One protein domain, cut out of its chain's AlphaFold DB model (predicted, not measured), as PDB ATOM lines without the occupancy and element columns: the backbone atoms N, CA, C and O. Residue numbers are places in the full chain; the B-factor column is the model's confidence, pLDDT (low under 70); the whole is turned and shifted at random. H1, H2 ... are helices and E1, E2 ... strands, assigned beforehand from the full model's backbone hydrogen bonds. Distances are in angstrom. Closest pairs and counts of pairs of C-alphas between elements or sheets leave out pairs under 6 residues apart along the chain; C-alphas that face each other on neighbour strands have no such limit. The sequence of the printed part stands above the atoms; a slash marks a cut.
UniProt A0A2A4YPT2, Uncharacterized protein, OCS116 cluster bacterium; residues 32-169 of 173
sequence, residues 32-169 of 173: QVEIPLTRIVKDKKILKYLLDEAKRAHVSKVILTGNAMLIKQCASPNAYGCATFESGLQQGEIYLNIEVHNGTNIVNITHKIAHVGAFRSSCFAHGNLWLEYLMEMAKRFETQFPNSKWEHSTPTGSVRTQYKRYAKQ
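AT A GLANCE: This is residues 32 to 169 of the 173 residues of an uncharacterized protein of OCS116 cluster bacterium (UniProt A0A2A4YPT2). A small three-stranded sheet has H1, H2 and H4 over one face and the short H3 over the other; beyond H4, in the middle of the domain, H5 packs on H4 and H6 packs on H5, away from the sheet. The 138 printed residues hold six named helices and three named strands, in the order H1 H2 E1 H3 E2 E3 H4 H5 H6, of mixed class. The sheet runs E1 E3 E2 and is mixed. The whole is compact, with a radius of gyration of the C-alphas of 14.1 A, and rounded, spanning 36 by 36 by 28 A.

IN THESE COORDINATES: H1, residues 32 to 40, begins with C-alpha 32 at (25.735, -3.611, 11.987) and is 13.8 A long. H2, residues 44 to 57, measures 19.8 A, and E1, residues 59 to 65, 16.7 A. H3, residues 67 to 73, measures 10.0 A. E2, residues 81 to 86, measures 17.1 A, and E3, residues 91 to 97, 20.3 A. H4, residues 106 to 121, and H5, residues 128 to 144, each measure 24.5 A; C-alpha 106 is at (22.328, 2.532, -4.402). H6, residues 155 to 166, measures 16.7 A and ends with C-alpha 166 at (38.236, 13.983, -10.902).

HOW THE PARTS SIT: E1 and E3 are parallel, with N 63 and O 94 2.8 A apart, within hydrogen-bond range. E2 and E3 form an antiparallel hairpin, with N 84 and O 93 at 2.9 A. Three layers, helices on both faces of the sheet, hold H1, H2 and H4 on one face and H3 on the other. H1 runs along E1, at 15 degrees on the local plane; the closest C-alphas are those of Val 33 and Val 62, 4.9 A. H4 has a height of 8.4 A over the sheet, its closest C-alphas to E3 being Val 116 and Gly 92, 5.4 A. H2, H4 and H5 form a bundle, three helices grouped together. H2 and H4 touch at Ala 57 and Gly 117, C-alphas 4.2 A apart, at a shallow tilt of 15 degrees, the same way. H4 and H5, a helical hairpin, touch at Ala 118 and Trp 130, 5.0 A between C-alphas, at a steep tilt of 45 degrees. H5 and H6, also a helical hairpin, touch at Ala 138 and Pro 155, 5.0 A between C-alphas, at a shallow tilt of 13 degrees, opposite ways. H4 and H6 are apart. Every O i to N i+4 pair is within hydrogen-bond range in H2, H5 and H6; H4 has 10 of 12, H1 2 of 5 with 3 of 6 O i to N i+3 pairs, and H3 1 of 3 with 3 of 4.

THE WHOLE: The C-alphas farthest apart, of Gly 88 and Asn 147, are 40.1 A apart. The printed part has no cut and no long link. Its mean pLDDT is 88.3; residues 75, 77, 120 to 125 and 167 to 169 are under 70.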
ATOM      1  N   GLN A  32      25.636  -5.072  12.007       92.75
ATOM      2  CA  GLN A  32      25.735  -3.611  11.987       92.75
ATOM      3  C   GLN A  32      25.828  -3.003  10.572       92.75
ATOM      4  O   GLN A  32      25.736  -1.786  10.426       92.75
ATOM      5  N   VAL A  33      25.995  -3.821   9.533       91.62
ATOM      6  CA  VAL A  33      25.907  -3.438   8.115       91.62
ATOM      7  C   VAL A  33      24.575  -3.907   7.529       91.62
ATOM      8  O   VAL A  33      23.877  -3.136   6.869       91.62
ATOM      9  N   GLU A  34      24.184  -5.152   7.809       92.06
ATOM     10  CA  GLU A  34      22.991  -5.773   7.228       92.06
ATOM     11  C   GLU A  34      21.677  -5.102   7.654       92.06
ATOM     12  O   GLU A  34      20.845  -4.751   6.810       92.06
ATOM     13  N   ILE A  35      21.483  -4.868   8.957       94.25
ATOM     14  CA  ILE A  35      20.233  -4.302   9.488       94.25
ATOM     15  C   ILE A  35      19.956  -2.892   8.926       94.25
ATOM     16  O   ILE A  35      18.831  -2.630   8.502       94.25
ATOM     17  N   PRO A  36      20.925  -1.961   8.872       94.88
ATOM     18  CA  PRO A  36      20.727  -0.669   8.218       94.88
ATOM     19  C   PRO A  36      20.365  -0.785   6.734       94.88
ATOM     20  O   PRO A  36      19.417  -0.137   6.287       94.88
ATOM     21  N   LEU A  37      21.080  -1.615   5.968       94.44
ATOM     22  CA  LEU A  37      20.874  -1.705   4.521       94.44
ATOM     23  C   LEU A  37      19.530  -2.350   4.157       94.44
ATOM     24  O   LEU A  37      18.871  -1.874   3.237       94.44
ATOM     25  N   THR A  38      19.057  -3.349   4.911       96.19
ATOM     26  CA  THR A  38      17.721  -3.957   4.710       96.19
ATOM     27  C   THR A  38      16.570  -2.957   4.895       96.19
ATOM     28  O   THR A  38      15.505  -3.085   4.278       96.19
ATOM     29  N   ARG A  39      16.760  -1.913   5.716       95.38
ATOM     30  CA  ARG A  39      15.743  -0.867   5.917       95.38
ATOM     31  C   ARG A  39      15.540  -0.018   4.666       95.38
ATOM     32  O   ARG A  39      14.399   0.358   4.396       95.38
ATOM     33  N   ILE A  40      16.601   0.229   3.898       95.75
ATOM     34  CA  ILE A  40      16.593   1.158   2.757       95.75
ATOM     35  C   ILE A  40      16.621   0.463   1.387       95.75
ATOM     36  O   ILE A  40      16.066   0.997   0.431       95.75
ATOM     37  N   VAL A  41      17.179  -0.746   1.276       95.94
ATOM     38  CA  VAL A  41      17.244  -1.516   0.023       95.94
ATOM     39  C   VAL A  41      16.247  -2.669   0.065       95.94
ATOM     40  O   VAL A  41      16.427  -3.635   0.803       95.94
ATOM     41  N   LYS A  42      15.177  -2.565  -0.731       95.25
ATOM     42  CA  LYS A  42      14.088  -3.560  -0.758       95.25
ATOM     43  C   LYS A  42      14.341  -4.729  -1.704       95.25
ATOM     44  O   LYS A  42      13.882  -5.836  -1.438       95.25
ATOM     45  N   ASP A  43      15.073  -4.500  -2.790       96.25
ATOM     46  CA  ASP A  43      15.457  -5.574  -3.704       96.25
ATOM     47  C   ASP A  43      16.522  -6.460  -3.042       96.25
ATOM     48  O   ASP A  43      17.634  -6.015  -2.749       96.25
ATOM     49  N   LYS A  44      16.180  -7.733  -2.812       96.19
ATOM     50  CA  LYS A  44      17.050  -8.697  -2.123       96.19
ATOM     51  C   LYS A  44      18.345  -8.987  -2.880       96.19
ATOM     52  O   LYS A  44      19.365  -9.240  -2.245       96.19
ATOM     53  N   LYS A  45      18.324  -8.967  -4.217       97.06
ATOM     54  CA  LYS A  45      19.524  -9.204  -5.028       97.06
ATOM     55  C   LYS A  45      20.463  -8.007  -4.923       97.06
ATOM     56  O   LYS A  45      21.653  -8.200  -4.697       97.06
ATOM     57  N   ILE A  46      19.929  -6.788  -5.018       97.00
ATOM     58  CA  ILE A  46      20.720  -5.561  -4.837       97.00
ATOM     59  C   ILE A  46      21.283  -5.485  -3.417       97.00
ATOM     60  O   ILE A  46      22.461  -5.181  -3.244       97.00
ATOM     61  N   LEU A  47      20.468  -5.793  -2.405       97.06
ATOM     62  CA  LEU A  47      20.920  -5.850  -1.018       97.06
ATOM     63  C   LEU A  47      22.085  -6.832  -0.872       97.06
ATOM     64  O   LEU A  47      23.130  -6.451  -0.355       97.06
ATOM     65  N   LYS A  48      21.937  -8.062  -1.378       96.62
ATOM     66  CA  LYS A  48      23.012  -9.057  -1.345       96.62
ATOM     67  C   LYS A  48      24.285  -8.544  -2.022       96.62
ATOM     68  O   LYS A  48      25.359  -8.670  -1.444       96.62
ATOM     69  N   TYR A  49      24.166  -7.940  -3.203       97.50
ATOM     70  CA  TYR A  49      25.300  -7.328  -3.893       97.50
ATOM     71  C   TYR A  49      26.010  -6.292  -3.005       97.50
ATOM     72  O   TYR A  49      27.224  -6.363  -2.834       97.50
ATOM     73  N   LEU A  50      25.264  -5.368  -2.387       97.75
ATOM     74  CA  LEU A  50      25.841  -4.332  -1.528       97.75
ATOM     75  C   LEU A  50      26.509  -4.913  -0.279       97.75
ATOM     76  O   LEU A  50      27.564  -4.425   0.114       97.75
ATOM     77  N   LEU A  51      25.931  -5.954   0.324       97.00
ATOM     78  CA  LEU A  51      26.526  -6.650   1.468       97.00
ATOM     79  C   LEU A  51      27.833  -7.355   1.082       97.00
ATOM     80  O   LEU A  51      28.820  -7.259   1.810       97.00
ATOM     81  N   ASP A  52      27.866  -8.006  -0.083       96.31
ATOM     82  CA  ASP A  52      29.068  -8.671  -0.586       96.31
ATOM     83  C   ASP A  52      30.185  -7.650  -0.897       96.31
ATOM     84  O   ASP A  52      31.354  -7.897  -0.589       96.31
ATOM     85  N   GLU A  53      29.848  -6.486  -1.465       96.50
ATOM     86  CA  GLU A  53      30.816  -5.404  -1.687       96.50
ATOM     87  C   GLU A  53      31.274  -4.742  -0.376       96.50
ATOM     88  O   GLU A  53      32.464  -4.481  -0.208       96.50
ATOM     89  N   ALA A  54      30.369  -4.518   0.580       95.38
ATOM     90  CA  ALA A  54      30.702  -3.984   1.901       95.38
ATOM     91  C   ALA A  54      31.685  -4.904   2.641       95.38
ATOM     92  O   ALA A  54      32.688  -4.435   3.181       95.38
ATOM     93  N   LYS A  55      31.462  -6.223   2.585       93.50
ATOM     94  CA  LYS A  55      32.390  -7.227   3.117       93.50
ATOM     95  C   LYS A  55      33.749  -7.179   2.422       93.50
ATOM     96  O   LYS A  55      34.766  -7.154   3.107       93.50
ATOM     97  N   ARG A  56      33.784  -7.124   1.084       91.94
ATOM     98  CA  ARG A  56      35.040  -7.003   0.314       91.94
ATOM     99  C   ARG A  56      35.834  -5.747   0.671       91.94
ATOM    100  O   ARG A  56      37.059  -5.789   0.689       91.94
ATOM    101  N   ALA A  57      35.144  -4.649   0.959       91.50
ATOM    102  CA  ALA A  57      35.757  -3.395   1.377       91.50
ATOM    103  C   ALA A  57      36.113  -3.355   2.874       91.50
ATOM    104  O   ALA A  57      36.808  -2.437   3.283       91.50
ATOM    105  N   HIS A  58      35.699  -4.341   3.679       91.62
ATOM    106  CA  HIS A  58      35.859  -4.353   5.140       91.62
ATOM    107  C   HIS A  58      35.088  -3.228   5.849       91.62
ATOM    108  O   HIS A  58      35.551  -2.627   6.820       91.62
ATOM    109  N   VAL A  59      33.872  -2.962   5.373       93.44
ATOM    110  CA  VAL A  59      32.907  -2.132   6.095       93.44
ATOM    111  C   VAL A  59      32.415  -2.913   7.312       93.44
ATOM    112  O   VAL A  59      31.845  -3.995   7.170       93.44
ATOM    113  N   SER A  60      32.620  -2.365   8.504       94.06
ATOM    114  CA  SER A  60      32.173  -2.963   9.766       94.06
ATOM    115  C   SER A  60      30.800  -2.459  10.201       94.06
ATOM    116  O   SER A  60      30.081  -3.166  10.909       94.06
ATOM    117  N   LYS A  61      30.420  -1.252   9.770       94.94
ATOM    118  CA  LYS A  61      29.216  -0.574  10.249       94.94
ATOM    119  C   LYS A  61      28.615   0.364   9.208       94.94
ATOM    120  O   LYS A  61      29.329   1.104   8.533       94.94
ATOM    121  N   VAL A  62      27.286   0.372   9.123       96.50
ATOM    122  CA  VAL A  62      26.511   1.368   8.370       96.50
ATOM    123  C   VAL A  62      25.576   2.094   9.333       96.50
ATOM    124  O   VAL A  62      24.894   1.480  10.147       96.50
ATOM    125  N   ILE A  63      25.525   3.417   9.256       95.38
ATOM    126  CA  ILE A  63      24.734   4.262  10.147       95.38
ATOM    127  C   ILE A  63      23.822   5.130   9.289       95.38
ATOM    128  O   ILE A  63      24.284   5.907   8.458       95.38
ATOM    129  N   LEU A  64      22.514   5.003   9.502       94.12
ATOM    130  CA  LEU A  64      21.515   5.896   8.918       94.12
ATOM    131  C   LEU A  64      21.348   7.093   9.850       94.12
ATOM    132  O   LEU A  64      21.067   6.908  11.035       94.12
ATOM    133  N   THR A  65      21.552   8.306   9.350       92.19
ATOM    134  CA  THR A  65      21.580   9.492  10.206       92.19
ATOM    135  C   THR A  65      21.113  10.754   9.486       92.19
ATOM    136  O   THR A  65      21.039  10.777   8.261       92.19
ATOM    137  N   GLY A  66      20.757  11.785  10.252       89.31
ATOM    138  CA  GLY A  66      20.358  13.100   9.738       89.31
ATOM    139  C   GLY A  66      21.521  14.095   9.699       89.31
ATOM    140  O   GLY A  66      22.619  13.806  10.188       89.31
ATOM    141  N   ASN A  67      21.280  15.295   9.166       85.25
ATOM    142  CA  ASN A  67      22.316  16.305   8.916       85.25
ATOM    143  C   ASN A  67      23.129  16.671  10.172       85.25
ATOM    144  O   ASN A  67      24.356  16.743  10.121       85.25
ATOM    145  N   ALA A  68      22.467  16.847  11.320       81.94
ATOM    146  CA  ALA A  68      23.110  17.287  12.565       81.94
ATOM    147  C   ALA A  68      24.188  16.314  13.076       81.94
ATOM    148  O   ALA A  68      25.221  16.726  13.604       81.94
ATOM    149  N   MET A  69      23.948  15.015  12.920       80.06
ATOM    150  CA  MET A  69      24.910  13.964  13.253       80.06
ATOM    151  C   MET A  69      25.965  13.817  12.159       80.06
ATOM    152  O   MET A  69      27.135  13.597  12.463       80.06
ATOM    153  N   LEU A  70      25.561  13.976  10.898       82.50
ATOM    154  CA  LEU A  70      26.450  13.854   9.754       82.50
ATOM    155  C   LEU A  70      27.560  14.912   9.788       82.50
ATOM    156  O   LEU A  70      28.712  14.559   9.594       82.50
ATOM    157  N   ILE A  71      27.256  16.169  10.130       78.94
ATOM    158  CA  ILE A  71      28.239  17.268  10.254       78.94
ATOM    159  C   ILE A  71      29.358  16.949  11.255       78.94
ATOM    160  O   ILE A  71      30.490  17.385  11.079       78.94
ATOM    161  N   LYS A  72      29.070  16.168  12.302       82.25
ATOM    162  CA  LYS A  72      30.092  15.772  13.285       82.25
ATOM    163  C   LYS A  72      31.117  14.794  12.706       82.25
ATOM    164  O   LYS A  72      32.209  14.688  13.244       82.25
ATOM    165  N   GLN A  73      30.748  14.084  11.641       82.31
ATOM    166  CA  GLN A  73      31.565  13.062  10.983       82.31
ATOM    167  C   GLN A  73      32.037  13.485   9.583       82.31
ATOM    168  O   GLN A  73      32.995  12.940   9.045       82.31
ATOM    169  N   CYS A  74      31.358  14.458   8.979       76.88
ATOM    170  CA  CYS A  74      31.544  14.923   7.618       76.88
ATOM    171  C   CYS A  74      31.970  16.382   7.597       76.88
ATOM    172  O   CYS A  74      31.361  17.222   8.248       76.88
ATOM    173  N   ALA A  75      32.893  16.722   6.701       69.44
ATOM    174  CA  ALA A  75      33.302  18.107   6.467       69.44
ATOM    175  C   ALA A  75      32.196  19.014   5.868       69.44
ATOM    176  O   ALA A  75      32.457  20.185   5.606       69.44
ATOM    177  N   SER A  76      30.981  18.508   5.599       76.00
ATOM    178  CA  SER A  76      29.914  19.279   4.949       76.00
ATOM    179  C   SER A  76      28.501  18.932   5.450       76.00
ATOM    180  O   SER A  76      28.161  17.748   5.518       76.00
ATOM    181  N   PRO A  77      27.647  19.947   5.710       66.12
ATOM    182  CA  PRO A  77      26.260  19.765   6.146       66.12
ATOM    183  C   PRO A  77      25.320  19.223   5.067       66.12
ATOM    184  O   PRO A  77      24.287  18.662   5.406       66.12
ATOM    185  N   ASN A  78      25.686  19.340   3.788       72.50
ATOM    186  CA  ASN A  78      24.869  18.872   2.660       72.50
ATOM    187  C   ASN A  78      25.418  17.579   2.041       72.50
ATOM    188  O   ASN A  78      25.107  17.241   0.899       72.50
ATOM    189  N   ALA A  79      26.289  16.865   2.757       84.06
ATOM    190  CA  ALA A  79      26.833  15.617   2.254       84.06
ATOM    191  C   ALA A  79      25.742  14.535   2.195       84.06
ATOM    192  O   ALA A  79      25.015  14.288   3.156       84.06
ATOM    193  N   TYR A  80      25.689  13.815   1.073       89.69
ATOM    194  CA  TYR A  80      24.865  12.609   0.919       89.69
ATOM    195  C   TYR A  80      25.280  11.484   1.888       89.69
ATOM    196  O   TYR A  80      24.531  10.538   2.120       89.69
ATOM    197  N   GLY A  81      26.494  11.553   2.437       91.50
ATOM    198  CA  GLY A  81      27.040  10.599   3.398       91.50
ATOM    199  C   GLY A  81      28.551  10.741   3.565       91.50
ATOM    200  O   GLY A  81      29.189  11.473   2.800       91.50
ATOM    201  N   CYS A  82      29.136   9.974   4.480       90.00
ATOM    202  CA  CYS A  82      30.583   9.867   4.685       90.00
ATOM    203  C   CYS A  82      31.042   8.433   4.877       90.00
ATOM    204  O   CYS A  82      30.247   7.539   5.156       90.00
ATOM    205  N   ALA A  83      32.338   8.242   4.683       90.94
ATOM    206  CA  ALA A  83      33.035   7.013   4.985       90.94
ATOM    207  C   ALA A  83      34.260   7.371   5.824       90.94
ATOM    208  O   ALA A  83      34.968   8.324   5.495       90.94
ATOM    209  N   THR A  84      34.482   6.626   6.895       89.00
ATOM    210  CA  THR A  84      35.673   6.722   7.739       89.00
ATOM    211  C   THR A  84      36.377   5.371   7.743       89.00
ATOM    212  O   THR A  84      35.768   4.342   7.441       89.00
ATOM    213  N   PHE A  85      37.669   5.368   8.056       86.81
ATOM    214  CA  PHE A  85      38.452   4.145   8.167       86.81
ATOM    215  C   PHE A  85      39.389   4.235   9.360       86.81
ATOM    216  O   PHE A  85      40.126   5.211   9.509       86.81
ATOM    217  N   GLU A  86      39.374   3.200  10.189       83.75
ATOM    218  CA  GLU A  86      40.249   3.081  11.342       83.75
ATOM    219  C   GLU A  86      41.414   2.151  10.998       83.75
ATOM    220  O   GLU A  86      41.259   0.932  10.901       83.75
ATOM    221  N   SER A  87      42.605   2.725  10.798       78.06
ATOM    222  CA  SER A  87      43.796   1.987  10.353       78.06
ATOM    223  C   SER A  87      44.254   0.915  11.345       78.06
ATOM    224  O   SER A  87      44.746  -0.129  10.917       78.06
ATOM    225  N   GLY A  88      44.053   1.135  12.647       79.12
ATOM    226  CA  GLY A  88      44.381   0.161  13.691       79.12
ATOM    227  C   GLY A  88      43.513  -1.097  13.631       79.12
ATOM    228  O   GLY A  88      44.016  -2.199  13.837       79.12
ATOM    229  N   LEU A  89      42.227  -0.947  13.294       78.25
ATOM    230  CA  LEU A  89      41.270  -2.056  13.205       78.25
ATOM    231  C   LEU A  89      41.086  -2.590  11.780       78.25
ATOM    232  O   LEU A  89      40.461  -3.633  11.600       78.25
ATOM    233  N   GLN A  90      41.633  -1.900  10.774       83.81
ATOM    234  CA  GLN A  90      41.491  -2.228   9.351       83.81
ATOM    235  C   GLN A  90      40.019  -2.356   8.916       83.81
ATOM    236  O   GLN A  90      39.658  -3.230   8.123       83.81
ATOM    237  N   GLN A  91      39.167  -1.484   9.457       87.88
ATOM    238  CA  GLN A  91      37.720  -1.485   9.255       87.88
ATOM    239  C   GLN A  91      37.215  -0.078   8.949       87.88
ATOM    240  O   GLN A  91      37.751   0.907   9.459       87.88
ATOM    241  N   GLY A  92      36.171   0.012   8.124       91.00
ATOM    242  CA  GLY A  92      35.524   1.285   7.815       91.00
ATOM    243  C   GLY A  92      34.070   1.365   8.243       91.00
ATOM    244  O   GLY A  92      33.343   0.370   8.263       91.00
ATOM    245  N   GLU A  93      33.635   2.584   8.521       93.06
ATOM    246  CA  GLU A  93      32.249   2.902   8.832       93.06
ATOM    247  C   GLU A  93      31.651   3.781   7.736       93.06
ATOM    248  O   GLU A  93      32.317   4.648   7.166       93.06
ATOM    249  N   ILE A  94      30.367   3.576   7.450       94.62
ATOM    250  CA  ILE A  94      29.614   4.371   6.483       94.62
ATOM    251  C   ILE A  94      28.479   5.095   7.197       94.62
ATOM    252  O   ILE A  94      27.671   4.483   7.887       94.62
ATOM    253  N   TYR A  95      28.365   6.393   6.945       94.56
ATOM    254  CA  TYR A  95      27.291   7.254   7.424       94.56
ATOM    255  C   TYR A  95      26.454   7.694   6.222       94.56
ATOM    256  O   TYR A  95      26.974   8.334   5.308       94.56
ATOM    257  N   LEU A  96      25.168   7.350   6.198       95.19
ATOM    258  CA  LEU A  96      24.240   7.691   5.116       95.19
ATOM    259  C   LEU A  96      23.231   8.724   5.598       95.19
ATOM    260  O   LEU A  96      22.605   8.543   6.644       95.19
ATOM    261  N   ASN A  97      23.064   9.783   4.811       94.00
ATOM    262  CA  ASN A  97      22.138  10.852   5.135       94.00
ATOM    263  C   ASN A  97      20.713  10.477   4.706       94.00
ATOM    264  O   ASN A  97      20.457  10.289   3.519       94.00
ATOM    265  N   ILE A  98      19.784  10.370   5.655       93.12
ATOM    266  CA  ILE A  98      18.380  10.034   5.364       93.12
ATOM    267  C   ILE A  98      17.519  11.255   5.024       93.12
ATOM    268  O   ILE A  98      16.402  11.089   4.542       93.12
ATOM    269  N   GLU A  99      18.020  12.465   5.273       91.75
ATOM    270  CA  GLU A  99      17.285  13.723   5.073       91.75
ATOM    271  C   GLU A  99      17.542  14.337   3.689       91.75
ATOM    272  O   GLU A  99      16.807  15.218   3.250       91.75
ATOM    273  N   VAL A 100      18.575  13.871   2.981       88.81
ATOM    274  CA  VAL A 100      18.957  14.378   1.659       88.81
ATOM    275  C   VAL A 100      18.493  13.412   0.572       88.81
ATOM    276  O   VAL A 100      18.768  12.211   0.621       88.81
ATOM    277  N   HIS A 101      17.829  13.943  -0.459       86.44
ATOM    278  CA  HIS A 101      17.458  13.175  -1.649       86.44
ATOM    279  C   HIS A 101      18.699  12.491  -2.243       86.44
ATOM    280  O   HIS A 101      19.725  13.138  -2.412       86.44
ATOM    281  N   ASN A 102      18.617  11.199  -2.577       89.06
ATOM    282  CA  ASN A 102      19.744  10.337  -2.979       89.06
ATOM    283  C   ASN A 102      20.756   9.951  -1.881       89.06
ATOM    284  O   ASN A 102      21.644   9.147  -2.159       89.06
ATOM    285  N   GLY A 103      20.621  10.417  -0.636       90.19
ATOM    286  CA  GLY A 103      21.542  10.062   0.455       90.19
ATOM    287  C   GLY A 103      21.542   8.572   0.830       90.19
ATOM    288  O   GLY A 103      22.528   8.049   1.344       90.19
ATOM    289  N   THR A 104      20.490   7.840   0.474       94.69
ATOM    290  CA  THR A 104      20.362   6.390   0.700       94.69
ATOM    291  C   THR A 104      20.207   5.586  -0.588       94.69
ATOM    292  O   THR A 104      19.895   4.397  -0.539       94.69
ATOM    293  N   ASN A 105      20.411   6.202  -1.759       94.25
ATOM    294  CA  ASN A 105      20.288   5.470  -3.014       94.25
ATOM    295  C   ASN A 105      21.480   4.518  -3.224       94.25
ATOM    296  O   ASN A 105      22.548   4.663  -2.624       94.25
ATOM    297  N   ILE A 106      21.302   3.542  -4.116       94.62
ATOM    298  CA  ILE A 106      22.328   2.532  -4.402       94.62
ATOM    299  C   ILE A 106      23.662   3.147  -4.841       94.62
ATOM    300  O   ILE A 106      24.726   2.653  -4.466       94.62
ATOM    301  N   VAL A 107      23.611   4.239  -5.606       94.38
ATOM    302  CA  VAL A 107      24.798   4.913  -6.137       94.38
ATOM    303  C   VAL A 107      25.617   5.507  -4.995       94.38
ATOM    304  O   VAL A 107      26.822   5.282  -4.931       94.38
ATOM    305  N   ASN A 108      24.973   6.194  -4.050       95.06
ATOM    306  CA  ASN A 108      25.637   6.775  -2.893       95.06
ATOM    307  C   ASN A 108      26.163   5.692  -1.945       95.06
ATOM    308  O   ASN A 108      27.302   5.791  -1.504       95.06
ATOM    309  N   ILE A 109      25.402   4.623  -1.683       96.38
ATOM    310  CA  ILE A 109      25.895   3.505  -0.856       96.38
ATOM    311  C   ILE A 109      27.166   2.913  -1.478       96.38
ATOM    312  O   ILE A 109      28.193   2.800  -0.810       96.38
ATOM    313  N   THR A 110      27.124   2.608  -2.777       96.38
ATOM    314  CA  THR A 110      28.272   2.076  -3.527       96.38
ATOM    315  C   THR A 110      29.460   3.038  -3.471       96.38
ATOM    316  O   THR A 110      30.585   2.623  -3.211       96.38
ATOM    317  N   HIS A 111      29.208   4.338  -3.638       94.44
ATOM    318  CA  HIS A 111      30.217   5.387  -3.532       94.44
ATOM    319  C   HIS A 111      30.920   5.373  -2.167       94.44
ATOM    320  O   HIS A 111      32.143   5.512  -2.112       94.44
ATOM    321  N   LYS A 112      30.181   5.204  -1.060       94.75
ATOM    322  CA  LYS A 112      30.770   5.145   0.290       94.75
ATOM    323  C   LYS A 112      31.526   3.845   0.550       94.75
ATOM    324  O   LYS A 112      32.598   3.903   1.142       94.75
ATOM    325  N   ILE A 113      31.043   2.708   0.047       95.06
ATOM    326  CA  ILE A 113      31.789   1.440   0.105       95.06
ATOM    327  C   ILE A 113      33.124   1.569  -0.645       95.06
ATOM    328  O   ILE A 113      34.156   1.152  -0.127       95.06
ATOM    329  N   ALA A 114      33.127   2.206  -1.822       93.81
ATOM    330  CA  ALA A 114      34.348   2.431  -2.595       93.81
ATOM    331  C   ALA A 114      35.374   3.296  -1.847       93.81
ATOM    332  O   ALA A 114      36.567   3.029  -1.948       93.81
ATOM    333  N   HIS A 115      34.931   4.295  -1.067       91.69
ATOM    334  CA  HIS A 115      35.835   5.036  -0.174       91.69
ATOM    335  C   HIS A 115      36.507   4.081   0.797       91.69
ATOM    336  O   HIS A 115      37.727   3.979   0.773       91.69
ATOM    337  N   VAL A 116      35.734   3.318   1.573       91.56
ATOM    338  CA  VAL A 116      36.294   2.359   2.540       91.56
ATOM    339  C   VAL A 116      37.277   1.382   1.878       91.56
ATOM    340  O   VAL A 116      38.361   1.156   2.408       91.56
ATOM    341  N   GLY A 117      36.951   0.861   0.690       89.62
ATOM    342  CA  GLY A 117      37.845  -0.025  -0.063       89.62
ATOM    343  C   GLY A 117      39.171   0.637  -0.460       89.62
ATOM    344  O   GLY A 117      40.229   0.025  -0.325       89.62
ATOM    345  N   ALA A 118      39.128   1.902  -0.885       87.25
ATOM    346  CA  ALA A 118      40.306   2.668  -1.291       87.25
ATOM    347  C   ALA A 118      41.136   3.214  -0.114       87.25
ATOM    348  O   ALA A 118      42.330   3.465  -0.261       87.25
ATOM    349  N   PHE A 119      40.544   3.358   1.074       76.88
ATOM    350  CA  PHE A 119      41.215   3.890   2.268       76.88
ATOM    351  C   PHE A 119      42.441   3.077   2.712       76.88
ATOM    352  O   PHE A 119      43.320   3.604   3.397       76.88
ATOM    353  N   ARG A 120      42.546   1.817   2.275       63.25
ATOM    354  CA  ARG A 120      43.689   0.926   2.534       63.25
ATOM    355  C   ARG A 120      45.043   1.478   2.083       63.25
ATOM    356  O   ARG A 120      46.062   0.980   2.544       63.25
ATOM    357  N   SER A 121      45.069   2.502   1.227       55.03
ATOM    358  CA  SER A 121      46.298   3.148   0.753       55.03
ATOM    359  C   SER A 121      46.472   4.604   1.222       55.03
ATOM    360  O   SER A 121      47.211   5.353   0.587       55.03
ATOM    361  N   SER A 122      45.773   5.041   2.279       55.84
ATOM    362  CA  SER A 122      45.920   6.387   2.872       55.84
ATOM    363  C   SER A 122      45.569   7.571   1.953       55.84
ATOM    364  O   SER A 122      46.102   8.665   2.131       55.84
ATOM    365  N   CYS A 123      44.641   7.398   1.004       54.59
ATOM    366  CA  CYS A 123      44.124   8.500   0.186       54.59
ATOM    367  C   CYS A 123      42.638   8.759   0.479       54.59
ATOM    368  O   CYS A 123      41.808   7.861   0.367       54.59
ATOM    369  N   PHE A 124      42.313   9.997   0.861       60.38
ATOM    370  CA  PHE A 124      41.019  10.385   1.448       60.38
ATOM    371  C   PHE A 124      40.077  11.098   0.454       60.38
ATOM    372  O   PHE A 124      38.968  11.491   0.813       60.38
ATOM    373  N   ALA A 125      40.519  11.295  -0.793       68.25
ATOM    374  CA  ALA A 125      39.789  12.012  -1.840       68.25
ATOM    375  C   ALA A 125      39.331  11.070  -2.968       68.25
ATOM    376  O   ALA A 125      39.671   9.889  -2.991       68.25
ATOM    377  N   HIS A 126      38.589  11.603  -3.947       72.38
ATOM    378  CA  HIS A 126      38.219  10.910  -5.194       72.38
ATOM    379  C   HIS A 126      39.428  10.680  -6.129       72.38
ATOM    380  O   HIS A 126      39.392  11.043  -7.304       72.38
ATOM    381  N   GLY A 127      40.513  10.112  -5.599       74.31
ATOM    382  CA  GLY A 127      41.735   9.787  -6.329       74.31
ATOM    383  C   GLY A 127      41.601   8.531  -7.193       74.31
ATOM    384  O   GLY A 127      40.555   7.878  -7.228       74.31
ATOM    385  N   ASN A 128      42.689   8.171  -7.881       79.31
ATOM    386  CA  ASN A 128      42.703   7.054  -8.832       79.31
ATOM    387  C   ASN A 128      42.252   5.734  -8.198       79.31
ATOM    388  O   ASN A 128      41.379   5.078  -8.753       79.31
ATOM    389  N   LEU A 129      42.753   5.392  -7.005       83.75
ATOM    390  CA  LEU A 129      42.391   4.128  -6.361       83.75
ATOM    391  C   LEU A 129      40.896   4.048  -6.022       83.75
ATOM    392  O   LEU A 129      40.262   3.011  -6.198       83.75
ATOM    393  N   TRP A 130      40.306   5.159  -5.579       89.25
ATOM    394  CA  TRP A 130      38.868   5.222  -5.337       89.25
ATOM    395  C   TRP A 130      38.066   5.027  -6.626       89.25
ATOM    396  O   TRP A 130      37.100   4.260  -6.653       89.25
ATOM    397  N   LEU A 131      38.484   5.679  -7.711       88.56
ATOM    398  CA  LEU A 131      37.861   5.518  -9.020       88.56
ATOM    399  C   LEU A 131      38.028   4.090  -9.570       88.56
ATOM    400  O   LEU A 131      37.134   3.592 -10.258       88.56
ATOM    401  N   GLU A 132      39.151   3.424  -9.299       88.56
ATOM    402  CA  GLU A 132      39.413   2.026  -9.664       88.56
ATOM    403  C   GLU A 132      38.468   1.086  -8.914       88.56
ATOM    404  O   GLU A 132      37.727   0.335  -9.553       88.56
ATOM    405  N   TYR A 133      38.384   1.216  -7.586       91.31
ATOM    406  CA  TYR A 133      37.434   0.462  -6.764       91.31
ATOM    407  C   TYR A 133      35.992   0.658  -7.236       91.31
ATOM    408  O   TYR A 133      35.264  -0.312  -7.465       91.31
ATOM    409  N   LEU A 134      35.576   1.912  -7.442       93.75
ATOM    410  CA  LEU A 134      34.223   2.218  -7.892       93.75
ATOM    411  C   LEU A 134      33.941   1.640  -9.291       93.75
ATOM    412  O   LEU A 134      32.836   1.159  -9.549       93.75
ATOM    413  N   MET A 135      34.931   1.647 -10.191       95.25
ATOM    414  CA  MET A 135      34.816   1.053 -11.526       95.25
ATOM    415  C   MET A 135      34.636  -0.462 -11.462       95.25
ATOM    416  O   MET A 135      33.813  -1.017 -12.189       95.25
ATOM    417  N   GLU A 136      35.389  -1.147 -10.608       95.62
ATOM    418  CA  GLU A 136      35.241  -2.588 -10.437       95.62
ATOM    419  C   GLU A 136      33.877  -2.976  -9.866       95.62
ATOM    420  O   GLU A 136      33.239  -3.904 -10.371       95.62
ATOM    421  N   MET A 137      33.408  -2.237  -8.858       97.06
ATOM    422  CA  MET A 137      32.059  -2.395  -8.320       97.06
ATOM    423  C   MET A 137      31.021  -2.212  -9.433       97.06
ATOM    424  O   MET A 137      30.180  -3.081  -9.648       97.06
ATOM    425  N   ALA A 138      31.126  -1.137 -10.220       97.25
ATOM    426  CA  ALA A 138      30.220  -0.878 -11.335       97.25
ATOM    427  C   ALA A 138      30.201  -2.016 -12.375       97.25
ATOM    428  O   ALA A 138      29.124  -2.413 -12.817       97.25
ATOM    429  N   LYS A 139      31.360  -2.594 -12.726       97.69
ATOM    430  CA  LYS A 139      31.448  -3.756 -13.634       97.69
ATOM    431  C   LYS A 139      30.745  -4.989 -13.060       97.69
ATOM    432  O   LYS A 139      29.993  -5.660 -13.769       97.69
ATOM    433  N   ARG A 140      30.970  -5.294 -11.776       97.50
ATOM    434  CA  ARG A 140      30.301  -6.416 -11.092       97.50
ATOM    435  C   ARG A 140      28.791  -6.196 -11.009       97.50
ATOM    436  O   ARG A 140      28.036  -7.141 -11.227       97.50
ATOM    437  N   PHE A 141      28.355  -4.959 -10.768       97.69
ATOM    438  CA  PHE A 141      26.941  -4.598 -10.778       97.69
ATOM    439  C   PHE A 141      26.310  -4.808 -12.158       97.69
ATOM    440  O   PHE A 141      25.299  -5.490 -12.255       97.69
ATOM    441  N   GLU A 142      26.921  -4.309 -13.237       97.38
ATOM    442  CA  GLU A 142      26.418  -4.523 -14.608       97.38
ATOM    443  C   GLU A 142      26.340  -6.008 -14.979       97.38
ATOM    444  O   GLU A 142      25.401  -6.426 -15.651       97.38
ATOM    445  N   THR A 143      27.293  -6.812 -14.497       97.31
ATOM    446  CA  THR A 143      27.309  -8.265 -14.722       97.31
ATOM    447  C   THR A 143      26.126  -8.961 -14.039       97.31
ATOM    448  O   THR A 143      25.527  -9.863 -14.616       97.31
ATOM    449  N   GLN A 144      25.772  -8.554 -12.814       97.00
ATOM    450  CA  GLN A 144      24.666  -9.159 -12.054       97.00
ATOM    451  C   GLN A 144      23.290  -8.574 -12.410       97.00
ATOM    452  O   GLN A 144      22.274  -9.259 -12.287       97.00
ATOM    453  N   PHE A 145      23.257  -7.317 -12.851       96.69
ATOM    454  CA  PHE A 145      22.055  -6.548 -13.163       96.69
ATOM    455  C   PHE A 145      22.180  -5.945 -14.569       96.69
ATOM    456  O   PHE A 145      22.383  -4.729 -14.712       96.69
ATOM    457  N   PRO A 146      22.083  -6.773 -15.626       94.56
ATOM    458  CA  PRO A 146      22.212  -6.294 -16.996       94.56
ATOM    459  C   PRO A 146      21.142  -5.243 -17.304       94.56
ATOM    460  O   PRO A 146      20.004  -5.338 -16.843       94.56
ATOM    461  N   ASN A 147      21.513  -4.231 -18.091       93.19
ATOM    462  CA  ASN A 147      20.668  -3.086 -18.467       93.19
ATOM    463  C   ASN A 147      20.237  -2.168 -17.310       93.19
ATOM    464  O   ASN A 147      19.435  -1.252 -17.517       93.19
ATOM    465  N   SER A 148      20.769  -2.373 -16.103       94.31
ATOM    466  CA  SER A 148      20.565  -1.438 -15.002       94.31
ATOM    467  C   SER A 148      21.176  -0.070 -15.314       94.31
ATOM    468  O   SER A 148      22.145   0.062 -16.066       94.31
ATOM    469  N   LYS A 149      20.588   0.973 -14.724       93.38
ATOM    470  CA  LYS A 149      21.069   2.348 -14.846       93.38
ATOM    471  C   LYS A 149      21.405   2.910 -13.477       93.38
ATOM    472  O   LYS A 149      20.673   2.698 -12.512       93.38
ATOM    473  N   TRP A 150      22.500   3.653 -13.413       92.25
ATOM    474  CA  TRP A 150      22.785   4.574 -12.323       92.25
ATOM    475  C   TRP A 150      22.478   5.971 -12.846       92.25
ATOM    476  O   TRP A 150      23.205   6.504 -13.686       92.25
ATOM    477  N   GLU A 151      21.351   6.520 -12.391       83.62
ATOM    478  CA  GLU A 151      20.765   7.754 -12.925       83.62
ATOM    479  C   GLU A 151      20.492   7.634 -14.439       83.62
ATOM    480  O   GLU A 151      19.651   6.841 -14.865       83.62
ATOM    481  N   HIS A 152      21.213   8.398 -15.263       87.31
ATOM    482  CA  HIS A 152      21.007   8.501 -16.709       87.31
ATOM    483  C   HIS A 152      22.015   7.688 -17.539       87.31
ATOM    484  O   HIS A 152      22.009   7.781 -18.766       87.31
ATOM    485  N   SER A 153      22.881   6.890 -16.905       94.12
ATOM    486  CA  SER A 153      23.915   6.107 -17.593       94.12
ATOM    487  C   SER A 153      23.987   4.675 -17.074       94.12
ATOM    488  O   SER A 153      23.384   4.333 -16.056       94.12
ATOM    489  N   THR A 154      24.742   3.825 -17.769       96.19
ATOM    490  CA  THR A 154      25.134   2.535 -17.196       96.19
ATOM    491  C   THR A 154      26.052   2.787 -15.989       96.19
ATOM    492  O   THR A 154      26.716   3.830 -15.939       96.19
ATOM    493  N   PRO A 155      26.116   1.878 -15.007       96.38
ATOM    494  CA  PRO A 155      27.039   1.983 -13.879       96.38
ATOM    495  C   PRO A 155      28.466   2.383 -14.281       96.38
ATOM    496  O   PRO A 155      28.992   3.384 -13.796       96.38
ATOM    497  N   THR A 156      29.089   1.682 -15.232       96.56
ATOM    498  CA  THR A 156      30.454   1.987 -15.688       96.56
ATOM    499  C   THR A 156      30.529   3.291 -16.482       96.56
ATOM    500  O   THR A 156      31.539   3.997 -16.418       96.56
ATOM    501  N   GLY A 157      29.470   3.661 -17.211       95.38
ATOM    502  CA  GLY A 157      29.335   4.970 -17.855       95.38
ATOM    503  C   GLY A 157      29.296   6.129 -16.850       95.38
ATOM    504  O   GLY A 157      29.978   7.142 -17.042       95.38
ATOM    505  N   SER A 158      28.585   5.948 -15.733       92.88
ATOM    506  CA  SER A 158      28.548   6.903 -14.620       92.88
ATOM    507  C   SER A 158      29.941   7.088 -14.013       92.88
ATOM    508  O   SER A 158      30.432   8.216 -13.921       92.88
ATOM    509  N   VAL A 159      30.656   5.995 -13.718       92.50
ATOM    510  CA  VAL A 159      32.024   6.079 -13.176       92.50
ATOM    511  C   VAL A 159      32.992   6.730 -14.171       92.50
ATOM    512  O   VAL A 159      33.786   7.578 -13.778       92.50
ATOM    513  N   ARG A 160      32.904   6.430 -15.475       91.31
ATOM    514  CA  ARG A 160      33.722   7.103 -16.510       91.31
ATOM    515  C   ARG A 160      33.530   8.619 -16.530       91.31
ATOM    516  O   ARG A 160      34.484   9.358 -16.770       91.31
ATOM    517  N   THR A 161      32.318   9.097 -16.271       87.56
ATOM    518  CA  THR A 161      32.046  10.537 -16.153       87.56
ATOM    519  C   THR A 161      32.747  11.128 -14.929       87.56
ATOM    520  O   THR A 161      33.339  12.204 -15.014       87.56
ATOM    521  N   GLN A 162      32.768  10.391 -13.818       84.12
ATOM    522  CA  GLN A 162      33.492  10.781 -12.607       84.12
ATOM    523  C   GLN A 162      35.011  10.784 -12.818       84.12
ATOM    524  O   GLN A 162      35.656  11.751 -12.426       84.12
ATOM    525  N   TYR A 163      35.576   9.809 -13.542       81.62
ATOM    526  CA  TYR A 163      36.980   9.856 -13.977       81.62
ATOM    527  C   TYR A 163      37.293  11.153 -14.722       81.62
ATOM    528  O   TYR A 163      38.262  11.823 -14.401       81.62
ATOM    529  N   LYS A 164      36.461  11.570 -15.684       80.69
ATOM    530  CA  LYS A 164      36.697  12.827 -16.416       80.69
ATOM    531  C   LYS A 164      36.663  14.057 -15.501       80.69
ATOM    532  O   LYS A 164      37.403  15.010 -15.739       80.69
ATOM    533  N   ARG A 165      35.809  14.036 -14.475       79.81
ATOM    534  CA  ARG A 165      35.657  15.125 -13.502       79.81
ATOM    535  C   ARG A 165      36.833  15.198 -12.525       79.81
ATOM    536  O   ARG A 165      37.335  16.290 -12.282       79.81
ATOM    537  N   TYR A 166      37.268  14.056 -11.998       74.44
ATOM    538  CA  TYR A 166      38.236  13.983 -10.902       74.44
ATOM    539  C   TYR A 166      39.666  13.669 -11.357       74.44
ATOM    540  O   TYR A 166      40.592  14.177 -10.750       74.44
ATOM    541  N   ALA A 167      39.900  12.975 -12.477       63.53
ATOM    542  CA  ALA A 167      41.262  12.739 -12.985       63.53
ATOM    543  C   ALA A 167      41.977  14.033 -13.428       63.53
ATOM    544  O   ALA A 167      43.205  14.085 -13.456       63.53
ATOM    545  N   LYS A 168      41.224  15.098 -13.751       54.84
ATOM    546  CA  LYS A 168      41.778  16.453 -13.952       54.84
ATOM    547  C   LYS A 168      42.268  17.088 -12.648       54.84
ATOM    548  O   LYS A 168      43.147  17.942 -12.682       54.84
ATOM    549  N   GLN A 169      41.708  16.679 -11.517       54.22
ATOM    550  CA  GLN A 169      42.135  17.076 -10.187       54.22
ATOM    551  C   GLN A 169      43.121  16.012  -9.709       54.22
ATOM    552  O   GLN A 169      42.750  15.111  -8.965       54.22
TER     553      GLN A 169